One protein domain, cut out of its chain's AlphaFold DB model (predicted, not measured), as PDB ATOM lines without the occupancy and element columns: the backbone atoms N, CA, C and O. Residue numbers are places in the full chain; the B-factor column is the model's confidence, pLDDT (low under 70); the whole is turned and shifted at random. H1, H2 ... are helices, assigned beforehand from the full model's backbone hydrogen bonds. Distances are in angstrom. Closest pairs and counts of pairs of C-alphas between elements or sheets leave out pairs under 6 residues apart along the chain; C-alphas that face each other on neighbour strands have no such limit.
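AT A GLANCE: This is residues 658 to 822 of the 823 residues of an uncharacterized protein of Emiliania huxleyi (UniProt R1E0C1). Long helices make the core: H10 runs lengthwise, H9 folds back along it as a helical hairpin, H5 packs on it as well, and the shorter H8 bridges H5 and H9. The first part of the printed residues, H1 to H4, is strung along one long edge, with H3 and H4 packed on H5 and the pair H1 and H2 away from the other helices at one end; the small H7 lies at the opposite edge. The printed part has 165 residues with eleven named helices, H1 to H11 in order, and no named strand, and is all helix in class. It is only just compact, close to loose, with a radius of gyration of the C-alphas of 18.0 A. The C-alphas span 56 by 38 by 20 A, an outline only just flat.

IN THESE COORDINATES: The longest helix is H10, residues 795 to 817, 33.2 A from first to last C-alpha, beginning at C-alpha 795 (10.344, -29.627, 11.773). Before it comes H9, residues 772 to 789, 25.7 A, with a kink of 28 degrees near residue 783. H5 is residues 709 to 727, 26.9 A, and H8 is residues 757 to 765, 12.1 A. H6, residues 732 to 735, and H7, residues 747 to 750, lie between H5 and H8 along the chain. H1 is residues 658 to 667, 14.8 A, from C-alpha 658 at (26.405, -43.123, 11.062); H2 is residues 669 to 675, H3 residues 682 to 688, and H4 residues 692 to 701, 13.9 A. H11, residues 819 to 822, ends at C-alpha 822 (1.896, -49.547, 34.182).

HOW THE PARTS SIT: H5, H9 and H10 form a bundle, a group of long helices side by side. H9 and H10 are a helical hairpin: they touch, closest at the C-alphas of Tyr 783 and Ala 800, 4.5 A apart, at a shallow tilt of 19 degrees, opposite ways. H5 touches H10 with residues 719 to 727 alone, closest at the C-alphas of Val 723 and Ala 810, 6.3 A, at a shallow tilt of 34 degrees, only just short of steep, opposite ways. H5 and H9 only just touch, with 3 pairs of C-alphas within 8 A, the closest Phe 720 and Phe 775 at 7.4 A. H5 is the hub, touching 6 other helices. H8 touches H5, with the C-alphas of Leu 724 and Gln 761 closest at 7.4 A, and forms a helical hairpin with H9, with Val 760 and Asp 778 closest at 6.8 A. H4 touches H5 at a steep tilt of 46 degrees, the C-alphas of Ser 694 and Leu 715 closest at 6.7 A. H3 touches H5, the C-alphas of Leu 688 and Arg 722 closest at 6.0 A. H6 touches H10, the C-alphas of Pro 732 and Leu 799 closest at 5.0 A. H11 touches H5, the C-alphas of Arg 716 and Val 821 closest at 5.6 A. H7 and H9 are close but not clearly touching, with Tyr 747 and Phe 789 closest at 7.1 A between C-alphas. H1 and H2 only just touch, with 3 pairs of C-alphas within 8 A, and only at the corner, closest at the C-alphas of Ser 665 and Ala 672, 5.2 A; both are apart from H5, H9 and H10. In H2, H4, H8 and H10 every O i to N i+4 pair is within hydrogen-bond range, against 4 of 6 in H1, 14 of 15 in H5, 10 of 14 in H9 and 1 of 3 in H3, where 3 of 4 O i to N i+3 pairs are; H6, H7 and H11 are too short for an O i to N i+4 pair.

THE WHOLE: The two C-alphas farthest apart, those of Leu 667 and Gly 706, are 59.0 A apart. The printed part has no cut, and the link from H6 to H7, 11 residues, is long. The mean pLDDT of the printed part is 73.8; residues 658 to 709, 793 to 795 and 799 are under 70.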
ATOM      1  N   SER A 658      25.505 -44.213  10.640       38.81
ATOM      2  CA  SER A 658      26.405 -43.123  11.062       38.81
ATOM      3  C   SER A 658      26.493 -41.940  10.079       38.81
ATOM      4  O   SER A 658      26.773 -40.798  10.460       38.81
ATOM      5  N   ASP A 659      26.220 -42.182   8.798       36.06
ATOM      6  CA  ASP A 659      26.269 -41.194   7.726       36.06
ATOM      7  C   ASP A 659      24.952 -40.421   7.526       36.06
ATOM      8  O   ASP A 659      25.007 -39.274   7.080       36.06
ATOM      9  N   THR A 660      23.791 -40.967   7.906       38.16
ATOM     10  CA  THR A 660      22.472 -40.315   7.743       38.16
ATOM     11  C   THR A 660      22.333 -39.080   8.636       38.16
ATOM     12  O   THR A 660      22.257 -37.951   8.140       38.16
ATOM     13  N   HIS A 661      22.441 -39.254   9.958       36.69
ATOM     14  CA  HIS A 661      22.527 -38.150  10.922       36.69
ATOM     15  C   HIS A 661      23.755 -37.262  10.641       36.69
ATOM     16  O   HIS A 661      23.718 -36.046  10.854       36.69
ATOM     17  N   GLY A 662      24.834 -37.845  10.103       37.34
ATOM     18  CA  GLY A 662      26.036 -37.135   9.662       37.34
ATOM     19  C   GLY A 662      25.826 -36.213   8.451       37.34
ATOM     20  O   GLY A 662      26.447 -35.149   8.396       37.34
ATOM     21  N   ARG A 663      24.956 -36.574   7.496       39.62
ATOM     22  CA  ARG A 663      24.509 -35.717   6.382       39.62
ATOM     23  C   ARG A 663      23.520 -34.673   6.882       39.62
ATOM     24  O   ARG A 663      23.753 -33.483   6.671       39.62
ATOM     25  N   TRP A 664      22.475 -35.088   7.602       42.00
ATOM     26  CA  TRP A 664      21.443 -34.181   8.114       42.00
ATOM     27  C   TRP A 664      22.030 -33.089   9.018       42.00
ATOM     28  O   TRP A 664      21.716 -31.917   8.842       42.00
ATOM     29  N   SER A 665      22.988 -33.419   9.893       39.25
ATOM     30  CA  SER A 665      23.656 -32.427  10.754       39.25
ATOM     31  C   SER A 665      24.554 -31.438   9.998       39.25
ATOM     32  O   SER A 665      24.809 -30.340  10.494       39.25
ATOM     33  N   LYS A 666      25.045 -31.806   8.805       45.78
ATOM     34  CA  LYS A 666      25.806 -30.909   7.913       45.78
ATOM     35  C   LYS A 666      24.885 -30.016   7.078       45.78
ATOM     36  O   LYS A 666      25.265 -28.887   6.790       45.78
ATOM     37  N   LEU A 667      23.697 -30.511   6.724       39.97
ATOM     38  CA  LEU A 667      22.642 -29.761   6.031       39.97
ATOM     39  C   LEU A 667      21.921 -28.784   6.976       39.97
ATOM     40  O   LEU A 667      21.692 -27.635   6.612       39.97
ATOM     41  N   ASN A 668      21.676 -29.196   8.226       39.31
ATOM     42  CA  ASN A 668      20.953 -28.435   9.249       39.31
ATOM     43  C   ASN A 668      21.790 -28.091  10.516       39.31
ATOM     44  O   ASN A 668      21.346 -28.376  11.636       39.31
ATOM     45  N   PRO A 669      22.966 -27.423  10.417       45.03
ATOM     46  CA  PRO A 669      23.794 -27.088  11.585       45.03
ATOM     47  C   PRO A 669      23.097 -26.334  12.738       45.03
ATOM     48  O   PRO A 669      23.474 -26.570  13.891       45.03
ATOM     49  N   PRO A 670      22.110 -25.437  12.508       41.72
ATOM     50  CA  PRO A 670      21.380 -24.790  13.601       41.72
ATOM     51  C   PRO A 670      20.555 -25.769  14.445       41.72
ATOM     52  O   PRO A 670      20.522 -25.616  15.665       41.72
ATOM     53  N   LEU A 671      19.933 -26.773  13.812       40.78
ATOM     54  CA  LEU A 671      19.069 -27.759  14.471       40.78
ATOM     55  C   LEU A 671      19.882 -28.866  15.146       40.78
ATOM     56  O   LEU A 671      19.623 -29.175  16.303       40.78
ATOM     57  N   ALA A 672      20.934 -29.391  14.509       46.69
ATOM     58  CA  ALA A 672      21.809 -30.385  15.146       46.69
ATOM     59  C   ALA A 672      22.435 -29.855  16.454       46.69
ATOM     60  O   ALA A 672      22.433 -30.522  17.489       46.69
ATOM     61  N   LYS A 673      22.867 -28.586  16.447       46.84
ATOM     62  CA  LYS A 673      23.360 -27.879  17.640       46.84
ATOM     63  C   LYS A 673      22.287 -27.693  18.722       46.84
ATOM     64  O   LYS A 673      22.627 -27.465  19.883       46.84
ATOM     65  N   LEU A 674      21.010 -27.724  18.352       39.56
ATOM     66  CA  LEU A 674      19.875 -27.616  19.261       39.56
ATOM     67  C   LEU A 674      19.563 -28.984  19.882       39.56
ATOM     68  O   LEU A 674      19.544 -29.087  21.103       39.56
ATOM     69  N   VAL A 675      19.511 -30.048  19.073       41.31
ATOM     70  CA  VAL A 675      19.373 -31.456  19.501       41.31
ATOM     71  C   VAL A 675      20.442 -31.863  20.528       41.31
ATOM     72  O   VAL A 675      20.116 -32.438  21.569       41.31
ATOM     73  N   ASP A 676      21.704 -31.475  20.319       43.03
ATOM     74  CA  ASP A 676      22.792 -31.698  21.290       43.03
ATOM     75  C   ASP A 676      22.561 -31.016  22.656       43.03
ATOM     76  O   ASP A 676      23.090 -31.466  23.676       43.03
ATOM     77  N   GLN A 677      21.759 -29.946  22.711       41.00
ATOM     78  CA  GLN A 677      21.375 -29.271  23.959       41.00
ATOM     79  C   GLN A 677      20.164 -29.926  24.652       41.00
ATOM     80  O   GLN A 677      19.860 -29.564  25.792       41.00
ATOM     81  N   LEU A 678      19.498 -30.890  24.003       35.62
ATOM     82  CA  LEU A 678      18.315 -31.592  24.519       35.62
ATOM     83  C   LEU A 678      18.637 -32.949  25.160       35.62
ATOM     84  O   LEU A 678      17.810 -33.472  25.904       35.62
ATOM     85  N   ARG A 679      19.851 -33.489  24.970       41.22
ATOM     86  CA  ARG A 679      20.314 -34.702  25.673       41.22
ATOM     87  C   ARG A 679      20.220 -34.506  27.197       41.22
ATOM     88  O   ARG A 679      20.949 -33.713  27.797       41.22
ATOM     89  N   VAL A 680      19.292 -35.231  27.823       40.16
ATOM     90  CA  VAL A 680      18.817 -34.978  29.193       40.16
ATOM     91  C   VAL A 680      19.886 -35.289  30.256       40.16
ATOM     92  O   VAL A 680      20.379 -36.409  30.361       40.16
ATOM     93  N   ASP A 681      20.220 -34.305  31.103       38.97
ATOM     94  CA  ASP A 681      21.213 -34.471  32.181       38.97
ATOM     95  C   ASP A 681      20.780 -35.487  33.259       38.97
ATOM     96  O   ASP A 681      19.607 -35.614  33.627       38.97
ATOM     97  N   ARG A 682      21.775 -36.165  33.846       35.00
ATOM     98  CA  ARG A 682      21.599 -37.225  34.851       35.00
ATOM     99  C   ARG A 682      20.907 -36.766  36.144       35.00
ATOM    100  O   ARG A 682      20.359 -37.604  36.858       35.00
ATOM    101  N   ASP A 683      20.878 -35.470  36.457       45.56
ATOM    102  CA  ASP A 683      20.076 -34.946  37.570       45.56
ATOM    103  C   ASP A 683      18.571 -34.863  37.234       45.56
ATOM    104  O   ASP A 683      17.796 -34.383  38.058       45.56
ATOM    105  N   THR A 684      18.119 -35.273  36.042       48.78
ATOM    106  CA  THR A 684      16.690 -35.454  35.694       48.78
ATOM    107  C   THR A 684      16.220 -36.888  35.916       48.78
ATOM    108  O   THR A 684      15.124 -37.075  36.439       48.78
ATOM    109  N   TYR A 685      17.079 -37.883  35.674       39.41
ATOM    110  CA  TYR A 685      16.854 -39.281  36.072       39.41
ATOM    111  C   TYR A 685      16.467 -39.386  37.562       39.41
ATOM    112  O   TYR A 685      15.464 -39.997  37.926       39.41
ATOM    113  N   SER A 686      17.189 -38.669  38.431       46.56
ATOM    114  CA  SER A 686      16.922 -38.593  39.878       46.56
ATOM    115  C   SER A 686      15.691 -37.761  40.288       46.56
ATOM    116  O   SER A 686      15.449 -37.601  41.484       46.56
ATOM    117  N   LYS A 687      14.912 -37.236  39.329       51.91
ATOM    118  CA  LYS A 687      13.583 -36.629  39.556       51.91
ATOM    119  C   LYS A 687      12.436 -37.556  39.130       51.91
ATOM    120  O   LYS A 687      11.328 -37.414  39.646       51.91
ATOM    121  N   LEU A 688      12.689 -38.461  38.181       45.09
ATOM    122  CA  LEU A 688      11.717 -39.445  37.696       45.09
ATOM    123  C   LEU A 688      11.529 -40.567  38.718       45.09
ATOM    124  O   LEU A 688      10.397 -40.878  39.074       45.09
ATOM    125  N   VAL A 689      12.636 -41.086  39.264       49.34
ATOM    126  CA  VAL A 689      12.600 -42.001  40.413       49.34
ATOM    127  C   VAL A 689      11.873 -41.314  41.587       49.34
ATOM    128  O   VAL A 689      12.192 -40.160  41.907       49.34
ATOM    129  N   PRO A 690      10.892 -41.971  42.237       51.50
ATOM    130  CA  PRO A 690      10.178 -41.386  43.368       51.50
ATOM    131  C   PRO A 690      11.051 -41.119  44.603       51.50
ATOM    132  O   PRO A 690      12.207 -41.532  44.693       51.50
ATOM    133  N   ALA A 691      10.480 -40.426  45.591       54.62
ATOM    134  CA  ALA A 691      11.080 -40.366  46.927       54.62
ATOM    135  C   ALA A 691      11.014 -41.754  47.597       54.62
ATOM    136  O   ALA A 691      10.166 -42.562  47.225       54.62
ATOM    137  N   SER A 692      11.861 -42.030  48.600       50.31
ATOM    138  CA  SER A 692      11.881 -43.358  49.246       50.31
ATOM    139  C   SER A 692      10.514 -43.745  49.812       50.31
ATOM    140  O   SER A 692      10.070 -44.853  49.574       50.31
ATOM    141  N   GLU A 693       9.788 -42.798  50.410       50.91
ATOM    142  CA  GLU A 693       8.416 -42.954  50.916       50.91
ATOM    143  C   GLU A 693       7.430 -43.501  49.858       50.91
ATOM    144  O   GLU A 693       6.515 -44.252  50.180       50.91
ATOM    145  N   SER A 694       7.638 -43.187  48.575       56.09
ATOM    146  CA  SER A 694       6.829 -43.693  47.458       56.09
ATOM    147  C   SER A 694       7.254 -45.086  46.967       56.09
ATOM    148  O   SER A 694       6.433 -45.789  46.386       56.09
ATOM    149  N   LEU A 695       8.504 -45.491  47.217       52.50
ATOM    150  CA  LEU A 695       9.020 -46.843  46.943       52.50
ATOM    151  C   LEU A 695       8.734 -47.798  48.119       52.50
ATOM    152  O   LEU A 695       8.347 -48.943  47.924       52.50
ATOM    153  N   GLU A 696       8.788 -47.291  49.349       55.72
ATOM    154  CA  GLU A 696       8.269 -47.948  50.554       55.72
ATOM    155  C   GLU A 696       6.760 -48.244  50.402       55.72
ATOM    156  O   GLU A 696       6.273 -49.278  50.861       55.72
ATOM    157  N   ILE A 697       6.025 -47.383  49.681       53.00
ATOM    158  CA  ILE A 697       4.640 -47.637  49.261       53.00
ATOM    159  C   ILE A 697       4.539 -48.784  48.242       53.00
ATOM    160  O   ILE A 697       3.635 -49.601  48.410       53.00
ATOM    161  N   THR A 698       5.423 -48.914  47.238       56.34
ATOM    162  CA  THR A 698       5.397 -50.076  46.316       56.34
ATOM    163  C   THR A 698       5.757 -51.388  47.003       56.34
ATOM    164  O   THR A 698       5.066 -52.387  46.798       56.34
ATOM    165  N   ASP A 699       6.768 -51.378  47.872       57.66
ATOM    166  CA  ASP A 699       7.196 -52.562  48.628       57.66
ATOM    167  C   ASP A 699       6.084 -53.050  49.578       57.66
ATOM    168  O   ASP A 699       5.888 -54.253  49.759       57.66
ATOM    169  N   ALA A 700       5.295 -52.126  50.142       54.31
ATOM    170  CA  ALA A 700       4.101 -52.451  50.924       54.31
ATOM    171  C   ALA A 700       2.904 -52.898  50.055       54.31
ATOM    172  O   ALA A 700       2.156 -53.794  50.455       54.31
ATOM    173  N   LEU A 701       2.727 -52.307  48.868       53.34
ATOM    174  CA  LEU A 701       1.681 -52.654  47.892       53.34
ATOM    175  C   LEU A 701       1.792 -54.105  47.421       53.34
ATOM    176  O   LEU A 701       0.786 -54.813  47.409       53.34
ATOM    177  N   ALA A 702       3.013 -54.554  47.123       52.75
ATOM    178  CA  ALA A 702       3.309 -55.941  46.769       52.75
ATOM    179  C   ALA A 702       2.983 -56.944  47.898       52.75
ATOM    180  O   ALA A 702       2.875 -58.143  47.647       52.75
ATOM    181  N   GLY A 703       2.822 -56.472  49.143       51.47
ATOM    182  CA  GLY A 703       2.583 -57.311  50.318       51.47
ATOM    183  C   GLY A 703       1.147 -57.348  50.854       51.47
ATOM    184  O   GLY A 703       0.840 -58.262  51.623       51.47
ATOM    185  N   GLN A 704       0.268 -56.383  50.533       46.19
ATOM    186  CA  GLN A 704      -1.048 -56.269  51.193       46.19
ATOM    187  C   GLN A 704      -2.204 -55.810  50.286       46.19
ATOM    188  O   GLN A 704      -2.287 -54.660  49.850       46.19
ATOM    189  N   ALA A 705      -3.192 -56.693  50.117       43.31
ATOM    190  CA  ALA A 705      -4.494 -56.359  49.544       43.31
ATOM    191  C   ALA A 705      -5.395 -55.624  50.560       43.31
ATOM    192  O   ALA A 705      -5.465 -55.993  51.731       43.31
ATOM    193  N   GLY A 706      -6.128 -54.604  50.096       48.41
ATOM    194  CA  GLY A 706      -7.220 -53.952  50.839       48.41
ATOM    195  C   GLY A 706      -6.955 -52.503  51.261       48.41
ATOM    196  O   GLY A 706      -7.813 -51.650  51.057       48.41
ATOM    197  N   ALA A 707      -5.768 -52.186  51.786       49.03
ATOM    198  CA  ALA A 707      -5.398 -50.808  52.157       49.03
ATOM    199  C   ALA A 707      -4.757 -50.006  51.003       49.03
ATOM    200  O   ALA A 707      -4.527 -48.803  51.120       49.03
ATOM    201  N   SER A 708      -4.427 -50.679  49.901       57.06
ATOM    202  CA  SER A 708      -3.350 -50.276  48.996       57.06
ATOM    203  C   SER A 708      -3.784 -49.466  47.767       57.06
ATOM    204  O   SER A 708      -3.024 -48.614  47.310       57.06
ATOM    205  N   GLY A 709      -5.016 -49.635  47.270       67.31
ATOM    206  CA  GLY A 709      -5.480 -48.990  46.029       67.31
ATOM    207  C   GLY A 709      -5.404 -47.454  46.037       67.31
ATOM    208  O   GLY A 709      -4.947 -46.852  45.073       67.31
ATOM    209  N   ALA A 710      -5.754 -46.803  47.152       74.38
ATOM    210  CA  ALA A 710      -5.669 -45.342  47.274       74.38
ATOM    211  C   ALA A 710      -4.228 -44.809  47.435       74.38
ATOM    212  O   ALA A 710      -3.998 -43.610  47.274       74.38
ATOM    213  N   ALA A 711      -3.263 -45.674  47.767       72.56
ATOM    214  CA  ALA A 711      -1.840 -45.340  47.754       72.56
ATOM    215  C   ALA A 711      -1.254 -45.529  46.345       72.56
ATOM    216  O   ALA A 711      -0.550 -44.641  45.865       72.56
ATOM    217  N   LEU A 712      -1.628 -46.620  45.661       74.44
ATOM    218  CA  LEU A 712      -1.262 -46.875  44.267       74.44
ATOM    219  C   LEU A 712      -1.756 -45.764  43.344       74.44
ATOM    220  O   LEU A 712      -0.983 -45.248  42.552       74.44
ATOM    221  N   GLU A 713      -3.006 -45.330  43.494       81.69
ATOM    222  CA  GLU A 713      -3.578 -44.281  42.646       81.69
ATOM    223  C   GLU A 713      -2.864 -42.926  42.827       81.69
ATOM    224  O   GLU A 713      -2.614 -42.212  41.860       81.69
ATOM    225  N   ARG A 714      -2.420 -42.595  44.048       80.69
ATOM    226  CA  ARG A 714      -1.589 -41.398  44.295       80.69
ATOM    227  C   ARG A 714      -0.193 -41.521  43.688       80.69
ATOM    228  O   ARG A 714       0.315 -40.549  43.136       80.69
ATOM    229  N   LEU A 715       0.423 -42.697  43.805       80.25
ATOM    230  CA  LEU A 715       1.721 -43.003  43.205       80.25
ATOM    231  C   LEU A 715       1.648 -42.929  41.672       80.25
ATOM    232  O   LEU A 715       2.515 -42.323  41.046       80.25
ATOM    233  N   ARG A 716       0.588 -43.491  41.086       85.50
ATOM    234  CA  ARG A 716       0.262 -43.448  39.660       85.50
ATOM    235  C   ARG A 716       0.120 -42.003  39.180       85.50
ATOM    236  O   ARG A 716       0.848 -41.595  38.280       85.50
ATOM    237  N   GLN A 717      -0.702 -41.194  39.853       85.69
ATOM    238  CA  GLN A 717      -0.875 -39.772  39.529       85.69
ATOM    239  C   GLN A 717       0.427 -38.958  39.660       85.69
ATOM    240  O   GLN A 717       0.734 -38.170  38.765       85.69
ATOM    241  N   ASP A 718       1.235 -39.156  40.711       83.19
ATOM    242  CA  ASP A 718       2.544 -38.486  40.835       83.19
ATOM    243  C   ASP A 718       3.533 -38.948  39.748       83.19
ATOM    244  O   ASP A 718       4.286 -38.138  39.209       83.19
ATOM    245  N   THR A 719       3.486 -40.224  39.353       86.81
ATOM    246  CA  THR A 719       4.307 -40.774  38.263       86.81
ATOM    247  C   THR A 719       3.916 -40.169  36.914       86.81
ATOM    248  O   THR A 719       4.787 -39.650  36.211       86.81
ATOM    249  N   PHE A 720       2.622 -40.125  36.578       92.94
ATOM    250  CA  PHE A 720       2.130 -39.471  35.356       92.94
ATOM    251  C   PHE A 720       2.512 -37.982  35.357       92.94
ATOM    252  O   PHE A 720       3.015 -37.463  34.361       92.94
ATOM    253  N   LEU A 721       2.374 -37.301  36.503       87.88
ATOM    254  CA  LEU A 721       2.775 -35.901  36.670       87.88
ATOM    255  C   LEU A 721       4.286 -35.685  36.499       87.88
ATOM    256  O   LEU A 721       4.682 -34.597  36.085       87.88
ATOM    257  N   ARG A 722       5.141 -36.665  36.826       85.75
ATOM    258  CA  ARG A 722       6.599 -36.600  36.594       85.75
ATOM    259  C   ARG A 722       6.954 -36.828  35.131       85.75
ATOM    260  O   ARG A 722       7.753 -36.059  34.600       85.75
ATOM    261  N   VAL A 723       6.349 -37.828  34.485       89.19
ATOM    262  CA  VAL A 723       6.551 -38.107  33.052       89.19
ATOM    263  C   VAL A 723       6.080 -36.918  32.217       89.19
ATOM    264  O   VAL A 723       6.859 -36.376  31.437       89.19
ATOM    265  N   LEU A 724       4.872 -36.407  32.470       93.00
ATOM    266  CA  LEU A 724       4.352 -35.216  31.799       93.00
ATOM    267  C   LEU A 724       5.267 -33.996  31.992       93.00
ATOM    268  O   LEU A 724       5.590 -33.313  31.025       93.00
ATOM    269  N   LYS A 725       5.754 -33.743  33.217       84.88
ATOM    270  CA  LYS A 725       6.697 -32.638  33.484       84.88
ATOM    271  C   LYS A 725       8.070 -32.836  32.844       84.88
ATOM    272  O   LYS A 725       8.748 -31.835  32.631       84.88
ATOM    273  N   ARG A 726       8.498 -34.071  32.543       86.94
ATOM    274  CA  ARG A 726       9.693 -34.319  31.720       86.94
ATOM    275  C   ARG A 726       9.442 -33.783  30.315       86.94
ATOM    276  O   ARG A 726      10.159 -32.868  29.916       86.94
ATOM    277  N   LEU A 727       8.391 -34.276  29.653       89.19
ATOM    278  CA  LEU A 727       8.007 -33.876  28.295       89.19
ATOM    279  C   LEU A 727       7.835 -32.351  28.200       89.19
ATOM    280  O   LEU A 727       8.585 -31.691  27.498       89.19
ATOM    281  N   GLN A 728       6.965 -31.752  29.017       87.44
ATOM    282  CA  GLN A 728       6.740 -30.295  29.047       87.44
ATOM    283  C   GLN A 728       8.008 -29.454  29.335       87.44
ATOM    284  O   GLN A 728       8.018 -28.242  29.108       87.44
ATOM    285  N   SER A 729       9.074 -30.055  29.881       79.69
ATOM    286  CA  SER A 729      10.336 -29.355  30.162       79.69
ATOM    287  C   SER A 729      11.351 -29.407  29.020       79.69
ATOM    288  O   SER A 729      12.222 -28.527  28.975       79.69
ATOM    289  N   SER A 730      11.245 -30.379  28.109       79.81
ATOM    290  CA  SER A 730      12.086 -30.465  26.913       79.81
ATOM    291  C   SER A 730      11.667 -29.428  25.868       79.81
ATOM    292  O   SER A 730      10.857 -28.541  26.135       79.81
ATOM    293  N   GLU A 731      12.286 -29.456  24.695       76.19
ATOM    294  CA  GLU A 731      11.937 -28.569  23.587       76.19
ATOM    295  C   GLU A 731      10.801 -29.090  22.700       76.19
ATOM    296  O   GLU A 731       9.863 -28.312  22.506       76.19
ATOM    297  N   PRO A 732      10.770 -30.363  22.242       78.25
ATOM    298  CA  PRO A 732       9.595 -30.869  21.534       78.25
ATOM    299  C   PRO A 732       8.336 -30.745  22.399       78.25
ATOM    300  O   PRO A 732       7.311 -30.258  21.929       78.25
ATOM    301  N   GLY A 733       8.412 -31.020  23.706       79.56
ATOM    302  CA  GLY A 733       7.263 -30.820  24.589       79.56
ATOM    303  C   GLY A 733       6.888 -29.356  24.871       79.56
ATOM    304  O   GLY A 733       5.786 -29.106  25.349       79.56
ATOM    305  N   ARG A 734       7.732 -28.368  24.535       79.69
ATOM    306  CA  ARG A 734       7.307 -26.951  24.481       79.69
ATOM    307  C   ARG A 734       6.580 -26.625  23.185       79.69
ATOM    308  O   ARG A 734       5.659 -25.814  23.221       79.69
ATOM    309  N   TYR A 735       6.984 -27.241  22.073       82.31
ATOM    310  CA  TYR A 735       6.301 -27.105  20.789       82.31
ATOM    311  C   TYR A 735       4.883 -27.693  20.867       82.31
ATOM    312  O   TYR A 735       3.914 -26.987  20.611       82.31
ATOM    313  N   PHE A 736       4.744 -28.919  21.384       93.19
ATOM    314  CA  PHE A 736       3.448 -29.582  21.603       93.19
ATOM    315  C   PHE A 736       2.750 -29.213  22.930       93.19
ATOM    316  O   PHE A 736       1.888 -29.948  23.422       93.19
ATOM    317  N   GLN A 737       3.122 -28.091  23.558       88.50
ATOM    318  CA  GLN A 737       2.471 -27.610  24.780       88.50
ATOM    319  C   GLN A 737       1.064 -27.036  24.518       88.50
ATOM    320  O   GLN A 737       0.133 -27.506  25.178       88.50
ATOM    321  N   PRO A 738       0.866 -26.025  23.644       87.94
ATOM    322  CA  PRO A 738      -0.468 -25.546  23.276       87.94
ATOM    323  C   PRO A 738      -1.197 -26.551  22.365       87.94
ATOM    324  O   PRO A 738      -0.551 -27.401  21.754       87.94
ATOM    325  N   PRO A 739      -2.535 -26.467  22.238       92.88
ATOM    326  CA  PRO A 739      -3.226 -27.074  21.103       92.88
ATOM    327  C   PRO A 739      -2.791 -26.395  19.794       92.88
ATOM    328  O   PRO A 739      -2.344 -25.245  19.811       92.88
ATOM    329  N   VAL A 740      -2.971 -27.091  18.671       87.25
ATOM    330  CA  VAL A 740      -2.840 -26.500  17.330       87.25
ATOM    331  C   VAL A 740      -3.815 -25.309  17.194       87.25
ATOM    332  O   VAL A 740      -4.890 -25.342  17.805       87.25
ATOM    333  N   PRO A 741      -3.464 -24.223  16.476       83.38
ATOM    334  CA  PRO A 741      -4.370 -23.091  16.280       83.38
ATOM    335  C   PRO A 741      -5.650 -23.511  15.543       83.38
ATOM    336  O   PRO A 741      -5.597 -24.233  14.555       83.38
ATOM    337  N   ALA A 742      -6.816 -23.064  16.017       82.81
ATOM    338  CA  ALA A 742      -8.120 -23.478  15.473       82.81
ATOM    339  C   ALA A 742      -8.412 -22.939  14.054       82.81
ATOM    340  O   ALA A 742      -9.407 -23.317  13.436       82.81
ATOM    341  N   ASP A 743      -7.560 -22.043  13.561       79.56
ATOM    342  CA  ASP A 743      -7.501 -21.519  12.200       79.56
ATOM    343  C   ASP A 743      -6.694 -22.406  11.228       79.56
ATOM    344  O   ASP A 743      -6.816 -22.223  10.015       79.56
ATOM    345  N   GLU A 744      -5.991 -23.442  11.711       81.44
ATOM    346  CA  GLU A 744      -5.402 -24.512  10.886       81.44
ATOM    347  C   GLU A 744      -6.487 -25.490  10.394       81.44
ATOM    348  O   GLU A 744      -6.533 -26.666  10.764       81.44
ATOM    349  N   VAL A 745      -7.417 -24.990   9.574       82.25
ATOM    350  CA  VAL A 745      -8.632 -25.714   9.145       82.25
ATOM    351  C   VAL A 745      -8.321 -27.079   8.519       82.25
ATOM    352  O   VAL A 745      -9.113 -28.004   8.674       82.25
ATOM    353  N   GLU A 746      -7.184 -27.224   7.837       76.50
ATOM    354  CA  GLU A 746      -6.797 -28.485   7.196       76.50
ATOM    355  C   GLU A 746      -6.337 -29.551   8.205       76.50
ATOM    356  O   GLU A 746      -6.719 -30.712   8.078       76.50
ATOM    357  N   TYR A 747      -5.648 -29.158   9.283       85.94
ATOM    358  CA  TYR A 747      -5.322 -30.065  10.390       85.94
ATOM    359  C   TYR A 747      -6.596 -30.655  11.008       85.94
ATOM    360  O   TYR A 747      -6.721 -31.867  11.163       85.94
ATOM    361  N   TYR A 748      -7.598 -29.811  11.265       88.88
ATOM    362  CA  TYR A 748      -8.890 -30.227  11.826       88.88
ATOM    363  C   TYR A 748      -9.837 -30.926  10.827       88.88
ATOM    364  O   TYR A 748     -10.938 -31.314  11.216       88.88
ATOM    365  N   ARG A 749      -9.435 -31.103   9.558       88.94
ATOM    366  CA  ARG A 749     -10.118 -31.982   8.584       88.94
ATOM    367  C   ARG A 749      -9.545 -33.393   8.556       88.94
ATOM    368  O   ARG A 749     -10.279 -34.318   8.225       88.94
ATOM    369  N   GLN A 750      -8.254 -33.532   8.848       85.50
ATOM    370  CA  GLN A 750      -7.508 -34.782   8.694       85.50
ATOM    371  C   GLN A 750      -7.271 -35.480  10.042       85.50
ATOM    372  O   GLN A 750      -7.249 -36.705  10.105       85.50
ATOM    373  N   VAL A 751      -7.153 -34.718  11.134       89.88
ATOM    374  CA  VAL A 751      -6.875 -35.242  12.477       89.88
ATOM    375  C   VAL A 751      -8.145 -35.273  13.334       89.88
ATOM    376  O   VAL A 751      -8.529 -34.279  13.949       89.88
ATOM    377  N   ASP A 752      -8.757 -36.457  13.444       93.50
ATOM    378  CA  ASP A 752      -9.976 -36.715  14.239       93.50
ATOM    379  C   ASP A 752      -9.841 -36.362  15.734       93.50
ATOM    380  O   ASP A 752     -10.810 -35.985  16.401       93.50
ATOM    381  N   ARG A 753      -8.647 -36.570  16.310       95.81
ATOM    382  CA  ARG A 753      -8.414 -36.540  17.767       95.81
ATOM    383  C   ARG A 753      -7.237 -35.638  18.157       95.81
ATOM    384  O   ARG A 753      -6.250 -36.134  18.707       95.81
ATOM    385  N   PRO A 754      -7.330 -34.319  17.913       95.75
ATOM    386  CA  PRO A 754      -6.269 -33.359  18.210       95.75
ATOM    387  C   PRO A 754      -5.914 -33.357  19.706       95.75
ATOM    388  O   PRO A 754      -6.798 -33.326  20.566       95.75
ATOM    389  N   MET A 755      -4.617 -33.382  20.026       97.69
ATOM    390  CA  MET A 755      -4.119 -33.522  21.398       97.69
ATOM    391  C   MET A 755      -2.840 -32.710  21.634       97.69
ATOM    392  O   MET A 755      -2.079 -32.449  20.707       97.69
ATOM    393  N   CYS A 756      -2.598 -32.293  22.879       97.38
ATOM    394  CA  CYS A 756      -1.409 -31.533  23.278       97.38
ATOM    395  C   CYS A 756      -1.089 -31.707  24.768       97.38
ATOM    396  O   CYS A 756      -1.946 -32.099  25.567       97.38
ATOM    397  N   LEU A 757       0.128 -31.355  25.195       96.69
ATOM    398  CA  LEU A 757       0.562 -31.554  26.584       96.69
ATOM    399  C   LEU A 757      -0.159 -30.635  27.589       96.69
ATOM    400  O   LEU A 757      -0.165 -30.943  28.784       96.69
ATOM    401  N   ALA A 758      -0.801 -29.542  27.154       94.44
ATOM    402  CA  ALA A 758      -1.726 -28.774  27.999       94.44
ATOM    403  C   ALA A 758      -3.081 -29.481  28.181       94.44
ATOM    404  O   ALA A 758      -3.647 -29.436  29.277       94.44
ATOM    405  N   ALA A 759      -3.591 -30.164  27.151       97.62
ATOM    406  CA  ALA A 759      -4.796 -30.984  27.262       97.62
ATOM    407  C   ALA A 759      -4.541 -32.205  28.161       97.62
ATOM    408  O   ALA A 759      -5.338 -32.461  29.065       97.62
ATOM    409  N   VAL A 760      -3.384 -32.865  28.018       97.75
ATOM    410  CA  VAL A 760      -2.962 -33.955  28.918       97.75
ATOM    411  C   VAL A 760      -2.797 -33.468  30.359       97.75
ATOM    412  O   VAL A 760      -3.276 -34.115  31.287       97.75
ATOM    413  N   GLN A 761      -2.208 -32.288  30.583       96.38
ATOM    414  CA  GLN A 761      -2.157 -31.707  31.930       96.38
ATOM    415  C   GLN A 761      -3.554 -31.448  32.501       96.38
ATOM    416  O   GLN A 761      -3.818 -31.810  33.644       96.38
ATOM    417  N   SER A 762      -4.453 -30.867  31.705       96.75
ATOM    418  CA  SER A 762      -5.829 -30.576  32.124       96.75
ATOM    419  C   SER A 762      -6.606 -31.858  32.445       96.75
ATOM    420  O   SER A 762      -7.332 -31.909  33.436       96.75
ATOM    421  N   GLY A 763      -6.414 -32.918  31.652       95.75
ATOM    422  CA  GLY A 763      -6.973 -34.243  31.912       95.75
ATOM    423  C   GLY A 763      -6.433 -34.857  33.204       95.75
ATOM    424  O   GLY A 763      -7.204 -35.408  33.986       95.75
ATOM    425  N   LEU A 764      -5.135 -34.716  33.477       93.19
ATOM    426  CA  LEU A 764      -4.494 -35.260  34.676       93.19
ATOM    427  C   LEU A 764      -4.880 -34.488  35.950       93.19
ATOM    428  O   LEU A 764      -5.149 -35.107  36.977       93.19
ATOM    429  N   GLU A 765      -4.995 -33.159  35.879       92.62
ATOM    430  CA  GLU A 765      -5.545 -32.324  36.961       92.62
ATOM    431  C   GLU A 765      -7.051 -32.578  37.193       92.62
ATOM    432  O   GLU A 765      -7.538 -32.405  38.310       92.62
ATOM    433  N   GLY A 766      -7.775 -33.032  36.163       92.62
ATOM    434  CA  GLY A 766      -9.174 -33.471  36.225       92.62
ATOM    435  C   GLY A 766      -9.391 -34.966  36.507       92.62
ATOM    436  O   GLY A 766     -10.525 -35.429  36.410       92.62
ATOM    437  N   SER A 767      -8.339 -35.732  36.825       90.88
ATOM    438  CA  SER A 767      -8.389 -37.189  37.069       90.88
ATOM    439  C   SER A 767      -8.971 -38.041  35.920       90.88
ATOM    440  O   SER A 767      -9.562 -39.092  36.165       90.88
ATOM    441  N   LYS A 768      -8.777 -37.632  34.657       94.62
ATOM    442  CA  LYS A 768      -9.177 -38.383  33.444       94.62
ATOM    443  C   LYS A 768      -8.516 -39.769  33.357       94.62
ATOM    444  O   LYS A 768      -9.107 -40.702  32.819       94.62
ATOM    445  N   TYR A 769      -7.286 -39.901  33.852       94.62
ATOM    446  CA  TYR A 769      -6.432 -41.067  33.615       94.62
ATOM    447  C   TYR A 769      -6.437 -42.050  34.788       94.62
ATOM    448  O   TYR A 769      -5.590 -41.979  35.671       94.62
ATOM    449  N   ALA A 770      -7.374 -42.999  34.768       90.44
ATOM    450  CA  ALA A 770      -7.470 -44.068  35.771       90.44
ATOM    451  C   ALA A 770      -6.443 -45.214  35.585       90.44
ATOM    452  O   ALA A 770      -6.353 -46.106  36.427       90.44
ATOM    453  N   SER A 771      -5.688 -45.227  34.482       92.81
ATOM    454  CA  SER A 771      -4.670 -46.237  34.158       92.81
ATOM    455  C   SER A 771      -3.548 -45.628  33.318       92.81
ATOM    456  O   SER A 771      -3.741 -44.581  32.690       92.81
ATOM    457  N   TRP A 772      -2.377 -46.281  33.278       94.25
ATOM    458  CA  TRP A 772      -1.268 -45.813  32.440       94.25
ATOM    459  C   TRP A 772      -1.651 -45.838  30.959       94.25
ATOM    460  O   TRP A 772      -1.417 -44.855  30.269       94.25
ATOM    461  N   ALA A 773      -2.331 -46.889  30.487       95.69
ATOM    462  CA  ALA A 773      -2.789 -46.988  29.098       95.69
ATOM    463  C   ALA A 773      -3.671 -45.800  28.655       95.69
ATOM    464  O   ALA A 773      -3.572 -45.358  27.514       95.69
ATOM    465  N   ALA A 774      -4.497 -45.240  29.550       96.06
ATOM    466  CA  ALA A 774      -5.316 -44.066  29.240       96.06
ATOM    467  C   ALA A 774      -4.494 -42.764  29.144       96.06
ATOM    468  O   ALA A 774      -4.830 -41.890  28.348       96.06
ATOM    469  N   PHE A 775      -3.441 -42.630  29.957       97.25
ATOM    470  CA  PHE A 775      -2.483 -41.518  29.888       97.25
ATOM    471  C   PHE A 775      -1.589 -41.637  28.647       97.25
ATOM    472  O   PHE A 775      -1.425 -40.670  27.908       97.25
ATOM    473  N   GLU A 776      -1.078 -42.840  28.381       97.50
ATOM    474  CA  GLU A 776      -0.280 -43.169  27.205       97.50
ATOM    475  C   GLU A 776      -1.041 -42.903  25.907       97.50
ATOM    476  O   GLU A 776      -0.506 -42.208  25.057       97.50
ATOM    477  N   ALA A 777      -2.288 -43.363  25.761       97.81
ATOM    478  CA  ALA A 777      -3.055 -43.164  24.528       97.81
ATOM    479  C   ALA A 777      -3.209 -41.679  24.141       97.81
ATOM    480  O   ALA A 777      -3.087 -41.331  22.969       97.81
ATOM    481  N   ASP A 778      -3.431 -40.790  25.114       98.38
ATOM    482  CA  ASP A 778      -3.471 -39.348  24.854       98.38
ATOM    483  C   ASP A 778      -2.073 -38.759  24.566       98.38
ATOM    484  O   ASP A 778      -1.979 -37.808  23.799       98.38
ATOM    485  N   VAL A 779      -0.985 -39.283  25.146       97.88
ATOM    486  CA  VAL A 779       0.383 -38.810  24.836       97.88
ATOM    487  C   VAL A 779       0.844 -39.291  23.454       97.88
ATOM    488  O   VAL A 779       1.415 -38.499  22.707       97.88
ATOM    489  N   VAL A 780       0.529 -40.536  23.085       98.25
ATOM    490  CA  VAL A 780       0.788 -41.123  21.758       98.25
ATOM    491  C   VAL A 780       0.084 -40.322  20.665       98.25
ATOM    492  O   VAL A 780       0.708 -40.011  19.657       98.25
ATOM    493  N   LEU A 781      -1.170 -39.898  20.879       98.31
ATOM    494  CA  LEU A 781      -1.889 -39.034  19.930       98.31
ATOM    495  C   LEU A 781      -1.155 -37.714  19.631       98.31
ATOM    496  O   LEU A 781      -1.308 -37.176  18.543       98.31
ATOM    497  N   ILE A 782      -0.340 -37.178  20.547       98.00
ATOM    498  CA  ILE A 782       0.364 -35.906  20.308       98.00
ATOM    499  C   ILE A 782       1.399 -36.055  19.191       98.00
ATOM    500  O   ILE A 782       1.426 -35.238  18.274       98.00
ATOM    501  N   TYR A 783       2.248 -37.082  19.274       95.75
ATOM    502  CA  TYR A 783       3.287 -37.313  18.272       95.75
ATOM    503  C   TYR A 783       2.782 -38.130  17.076       95.75
ATOM    504  O   TYR A 783       3.207 -37.860  15.960       95.75
ATOM    505  N   GLY A 784       1.824 -39.040  17.274       96.56
ATOM    506  CA  GLY A 784       1.160 -39.784  16.201       96.56
ATOM    507  C   GLY A 784       0.479 -38.854  15.198       96.56
ATOM    508  O   GLY A 784       0.891 -38.810  14.046       96.56
ATOM    509  N   ASN A 785      -0.451 -38.006  15.656       97.25
ATOM    510  CA  ASN A 785      -1.122 -37.026  14.791       97.25
ATOM    511  C   ASN A 785      -0.129 -36.065  14.105       97.25
ATOM    512  O   ASN A 785      -0.410 -35.531  13.035       97.25
ATOM    513  N   ALA A 786       1.006 -35.776  14.750       89.69
ATOM    514  CA  ALA A 786       2.027 -34.890  14.200       89.69
ATOM    515  C   ALA A 786       2.889 -35.575  13.127       89.69
ATOM    516  O   ALA A 786       3.294 -34.899  12.187       89.69
ATOM    517  N   MET A 787       3.132 -36.885  13.229       91.56
ATOM    518  CA  MET A 787       3.808 -37.660  12.182       91.56
ATOM    519  C   MET A 787       2.867 -38.078  11.043       91.56
ATOM    520  O   MET A 787       3.324 -38.278   9.929       91.56
ATOM    521  N   GLU A 788       1.562 -38.175  11.302       92.19
ATOM    522  CA  GLU A 788       0.546 -38.500  10.290       92.19
ATOM    523  C   GLU A 788       0.162 -37.289   9.417       92.19
ATOM    524  O   GLU A 788      -0.124 -37.455   8.235       92.19
ATOM    525  N   PHE A 789       0.178 -36.068   9.971       90.00
ATOM    526  CA  PHE A 789      -0.213 -34.846   9.247       90.00
ATOM    527  C   PHE A 789       0.942 -34.091   8.560       90.00
ATOM    528  O   PHE A 789       0.694 -33.310   7.644       90.00
ATOM    529  N   ASN A 790       2.190 -34.241   9.016       83.06
ATOM    530  CA  ASN A 790       3.318 -33.444   8.515       83.06
ATOM    531  C   ASN A 790       4.315 -34.316   7.740       83.06
ATOM    532  O   ASN A 790       4.611 -35.426   8.163       83.06
ATOM    533  N   GLU A 791       4.889 -33.771   6.664       71.94
ATOM    534  CA  GLU A 791       5.927 -34.420   5.846       71.94
ATOM    535  C   GLU A 791       7.152 -34.860   6.673       71.94
ATOM    536  O   GLU A 791       7.537 -34.182   7.635       71.94
ATOM    537  N   GLU A 792       7.809 -35.956   6.275       72.94
ATOM    538  CA  GLU A 792       8.882 -36.588   7.067       72.94
ATOM    539  C   GLU A 792      10.133 -35.708   7.269       72.94
ATOM    540  O   GLU A 792      10.868 -35.865   8.248       72.94
ATOM    541  N   ASP A 793      10.391 -34.762   6.361       69.12
ATOM    542  CA  ASP A 793      11.521 -33.828   6.441       69.12
ATOM    543  C   ASP A 793      11.224 -32.575   7.293       69.12
ATOM    544  O   ASP A 793      12.116 -31.762   7.568       69.12
ATOM    545  N   SER A 794       9.974 -32.424   7.739       68.88
ATOM    546  CA  SER A 794       9.480 -31.222   8.399       68.88
ATOM    547  C   SER A 794       9.903 -31.119   9.872       68.88
ATOM    548  O   SER A 794      10.068 -32.101  10.601       68.88
ATOM    549  N   LEU A 795      10.029 -29.881  10.364       67.50
ATOM    550  CA  LEU A 795      10.344 -29.627  11.773       67.50
ATOM    551  C   LEU A 795       9.294 -30.207  12.754       67.50
ATOM    552  O   LEU A 795       9.719 -30.755  13.773       67.50
ATOM    553  N   PRO A 796       7.966 -30.134  12.506       72.00
ATOM    554  CA  PRO A 796       6.975 -30.756  13.385       72.00
ATOM    555  C   PRO A 796       7.115 -32.282  13.461       72.00
ATOM    556  O   PRO A 796       7.075 -32.824  14.564       72.00
ATOM    557  N   PHE A 797       7.351 -32.958  12.329       84.25
ATOM    558  CA  PHE A 797       7.568 -34.409  12.275       84.25
ATOM    559  C   PHE A 797       8.825 -34.818  13.059       84.25
ATOM    560  O   PHE A 797       8.773 -35.686  13.932       84.25
ATOM    561  N   TYR A 798       9.944 -34.116  12.847       72.06
ATOM    562  CA  TYR A 798      11.179 -34.370  13.590       72.06
ATOM    563  C   TYR A 798      11.011 -34.153  15.106       72.06
ATOM    564  O   TYR A 798      11.441 -34.975  15.918       72.06
ATOM    565  N   LEU A 799      10.329 -33.075  15.518       69.38
ATOM    566  CA  LEU A 799      10.022 -32.834  16.932       69.38
ATOM    567  C   LEU A 799       9.079 -33.903  17.511       69.38
ATOM    568  O   LEU A 799       9.195 -34.223  18.697       69.38
ATOM    569  N   ALA A 800       8.174 -34.471  16.709       85.00
ATOM    570  CA  ALA A 800       7.287 -35.552  17.129       85.00
ATOM    571  C   ALA A 800       8.071 -36.840  17.435       85.00
ATOM    572  O   ALA A 800       7.907 -37.387  18.527       85.00
ATOM    573  N   GLN A 801       9.007 -37.243  16.565       84.62
ATOM    574  CA  GLN A 801       9.931 -38.357  16.840       84.62
ATOM    575  C   GLN A 801      10.756 -38.128  18.119       84.62
ATOM    576  O   GLN A 801      10.941 -39.041  18.929       84.62
ATOM    577  N   MET A 802      11.227 -36.894  18.353       78.56
ATOM    578  CA  MET A 802      11.925 -36.565  19.602       78.56
ATOM    579  C   MET A 802      11.019 -36.703  20.838       78.56
ATOM    580  O   MET A 802      11.481 -37.180  21.877       78.56
ATOM    581  N   LEU A 803       9.741 -36.307  20.743       87.56
ATOM    582  CA  LEU A 803       8.774 -36.449  21.837       87.56
ATOM    583  C   LEU A 803       8.453 -37.922  22.123       87.56
ATOM    584  O   LEU A 803       8.438 -38.322  23.290       87.56
ATOM    585  N   GLU A 804       8.236 -38.719  21.074       94.88
ATOM    586  CA  GLU A 804       8.043 -40.166  21.175       94.88
ATOM    587  C   GLU A 804       9.214 -40.817  21.907       94.88
ATOM    588  O   GLU A 804       9.019 -41.553  22.878       94.88
ATOM    589  N   HIS A 805      10.442 -40.508  21.486       83.31
ATOM    590  CA  HIS A 805      11.625 -41.070  22.117       83.31
ATOM    591  C   HIS A 805      11.712 -40.699  23.607       83.31
ATOM    592  O   HIS A 805      11.951 -41.563  24.455       83.31
ATOM    593  N   GLU A 806      11.521 -39.424  23.963       81.00
ATOM    594  CA  GLU A 806      11.540 -38.996  25.369       81.00
ATOM    595  C   GLU A 806      10.452 -39.667  26.218       81.00
ATOM    596  O   GLU A 806      10.688 -39.949  27.400       81.00
ATOM    597  N   PHE A 807       9.279 -39.924  25.634       93.88
ATOM    598  CA  PHE A 807       8.189 -40.629  26.299       93.88
ATOM    599  C   PHE A 807       8.500 -42.119  26.478       93.88
ATOM    600  O   PHE A 807       8.369 -42.627  27.591       93.88
ATOM    601  N   ASN A 808       8.992 -42.798  25.440       88.94
ATOM    602  CA  ASN A 808       9.373 -44.210  25.498       88.94
ATOM    603  C   ASN A 808      10.533 -44.460  26.482       88.94
ATOM    604  O   ASN A 808      10.469 -45.396  27.283       88.94
ATOM    605  N   GLU A 809      11.540 -43.578  26.528       82.44
ATOM    606  CA  GLU A 809      12.593 -43.636  27.553       82.44
ATOM    607  C   GLU A 809      12.007 -43.439  28.965       82.44
ATOM    608  O   GLU A 809      12.336 -44.176  29.895       82.44
ATOM    609  N   ALA A 810      11.094 -42.476  29.147       81.62
ATOM    610  CA  ALA A 810      10.432 -42.267  30.435       81.62
ATOM    611  C   ALA A 810       9.548 -43.459  30.854       81.62
ATOM    612  O   ALA A 810       9.522 -43.799  32.037       81.62
ATOM    613  N   LYS A 811       8.871 -44.112  29.902       88.62
ATOM    614  CA  LYS A 811       8.043 -45.308  30.108       88.62
ATOM    615  C   LYS A 811       8.876 -46.505  30.565       88.62
ATOM    616  O   LYS A 811       8.515 -47.141  31.553       88.62
ATOM    617  N   GLU A 812      10.016 -46.778  29.928       83.00
ATOM    618  CA  GLU A 812      10.904 -47.872  30.356       83.00
ATOM    619  C   GLU A 812      11.542 -47.590  31.729       83.00
ATOM    620  O   GLU A 812      11.641 -48.494  32.560       83.00
ATOM    621  N   LEU A 813      11.879 -46.331  32.040       78.44
ATOM    622  CA  LEU A 813      12.321 -45.948  33.389       78.44
ATOM    623  C   LEU A 813      11.230 -46.166  34.452       78.44
ATOM    624  O   LEU A 813      11.542 -46.600  35.563       78.44
ATOM    625  N   VAL A 814       9.956 -45.913  34.124       80.75
ATOM    626  CA  VAL A 814       8.823 -46.274  34.994       80.75
ATOM    627  C   VAL A 814       8.687 -47.795  35.098       80.75
ATOM    628  O   VAL A 814       8.525 -48.290  36.208       80.75
ATOM    629  N   ARG A 815       8.846 -48.560  34.009       83.75
ATOM    630  CA  ARG A 815       8.772 -50.035  34.037       83.75
ATOM    631  C   ARG A 815       9.834 -50.668  34.936       83.75
ATOM    632  O   ARG A 815       9.541 -51.623  35.649       83.75
ATOM    633  N   GLN A 816      11.051 -50.125  34.926       77.12
ATOM    634  CA  GLN A 816      12.169 -50.617  35.738       77.12
ATOM    635  C   GLN A 816      12.061 -50.239  37.224       77.12
ATOM    636  O   GLN A 816      12.602 -50.952  38.068       77.12
ATOM    637  N   ALA A 817      11.390 -49.130  37.554       73.81
ATOM    638  CA  ALA A 817      11.272 -48.639  38.930       73.81
ATOM    639  C   ALA A 817       9.929 -48.974  39.608       73.81
ATOM    640  O   ALA A 817       9.886 -49.100  40.828       73.81
ATOM    641  N   LEU A 818       8.842 -49.060  38.835       77.50
ATOM    642  CA  LEU A 818       7.444 -49.091  39.283       77.50
ATOM    643  C   LEU A 818       6.551 -49.906  38.306       77.50
ATOM    644  O   LEU A 818       5.580 -49.358  37.777       77.50
ATOM    645  N   PRO A 819       6.824 -51.197  38.031       77.75
ATOM    646  CA  PRO A 819       6.055 -51.967  37.040       77.75
ATOM    647  C   PRO A 819       4.541 -51.965  37.323       77.75
ATOM    648  O   PRO A 819       3.750 -51.707  36.420       77.75
ATOM    649  N   ALA A 820       4.148 -52.077  38.597       75.38
ATOM    650  CA  ALA A 820       2.757 -52.034  39.061       75.38
ATOM    651  C   ALA A 820       2.033 -50.670  38.895       75.38
ATOM    652  O   ALA A 820       0.917 -50.511  39.377       75.38
ATOM    653  N   VAL A 821       2.667 -49.661  38.277       77.25
ATOM    654  CA  VAL A 821       2.024 -48.394  37.861       77.25
ATOM    655  C   VAL A 821       1.619 -48.417  36.379       77.25
ATOM    656  O   VAL A 821       0.736 -47.651  35.984       77.25
ATOM    657  N   LEU A 822       2.258 -49.278  35.578       79.88
ATOM    658  CA  LEU A 822       1.896 -49.547  34.182       79.88
ATOM    659  C   LEU A 822       0.735 -50.549  34.083       79.88
ATOM    660  O   LEU A 822      -0.066 -50.464  33.153       79.88
TER     661      LEU A 822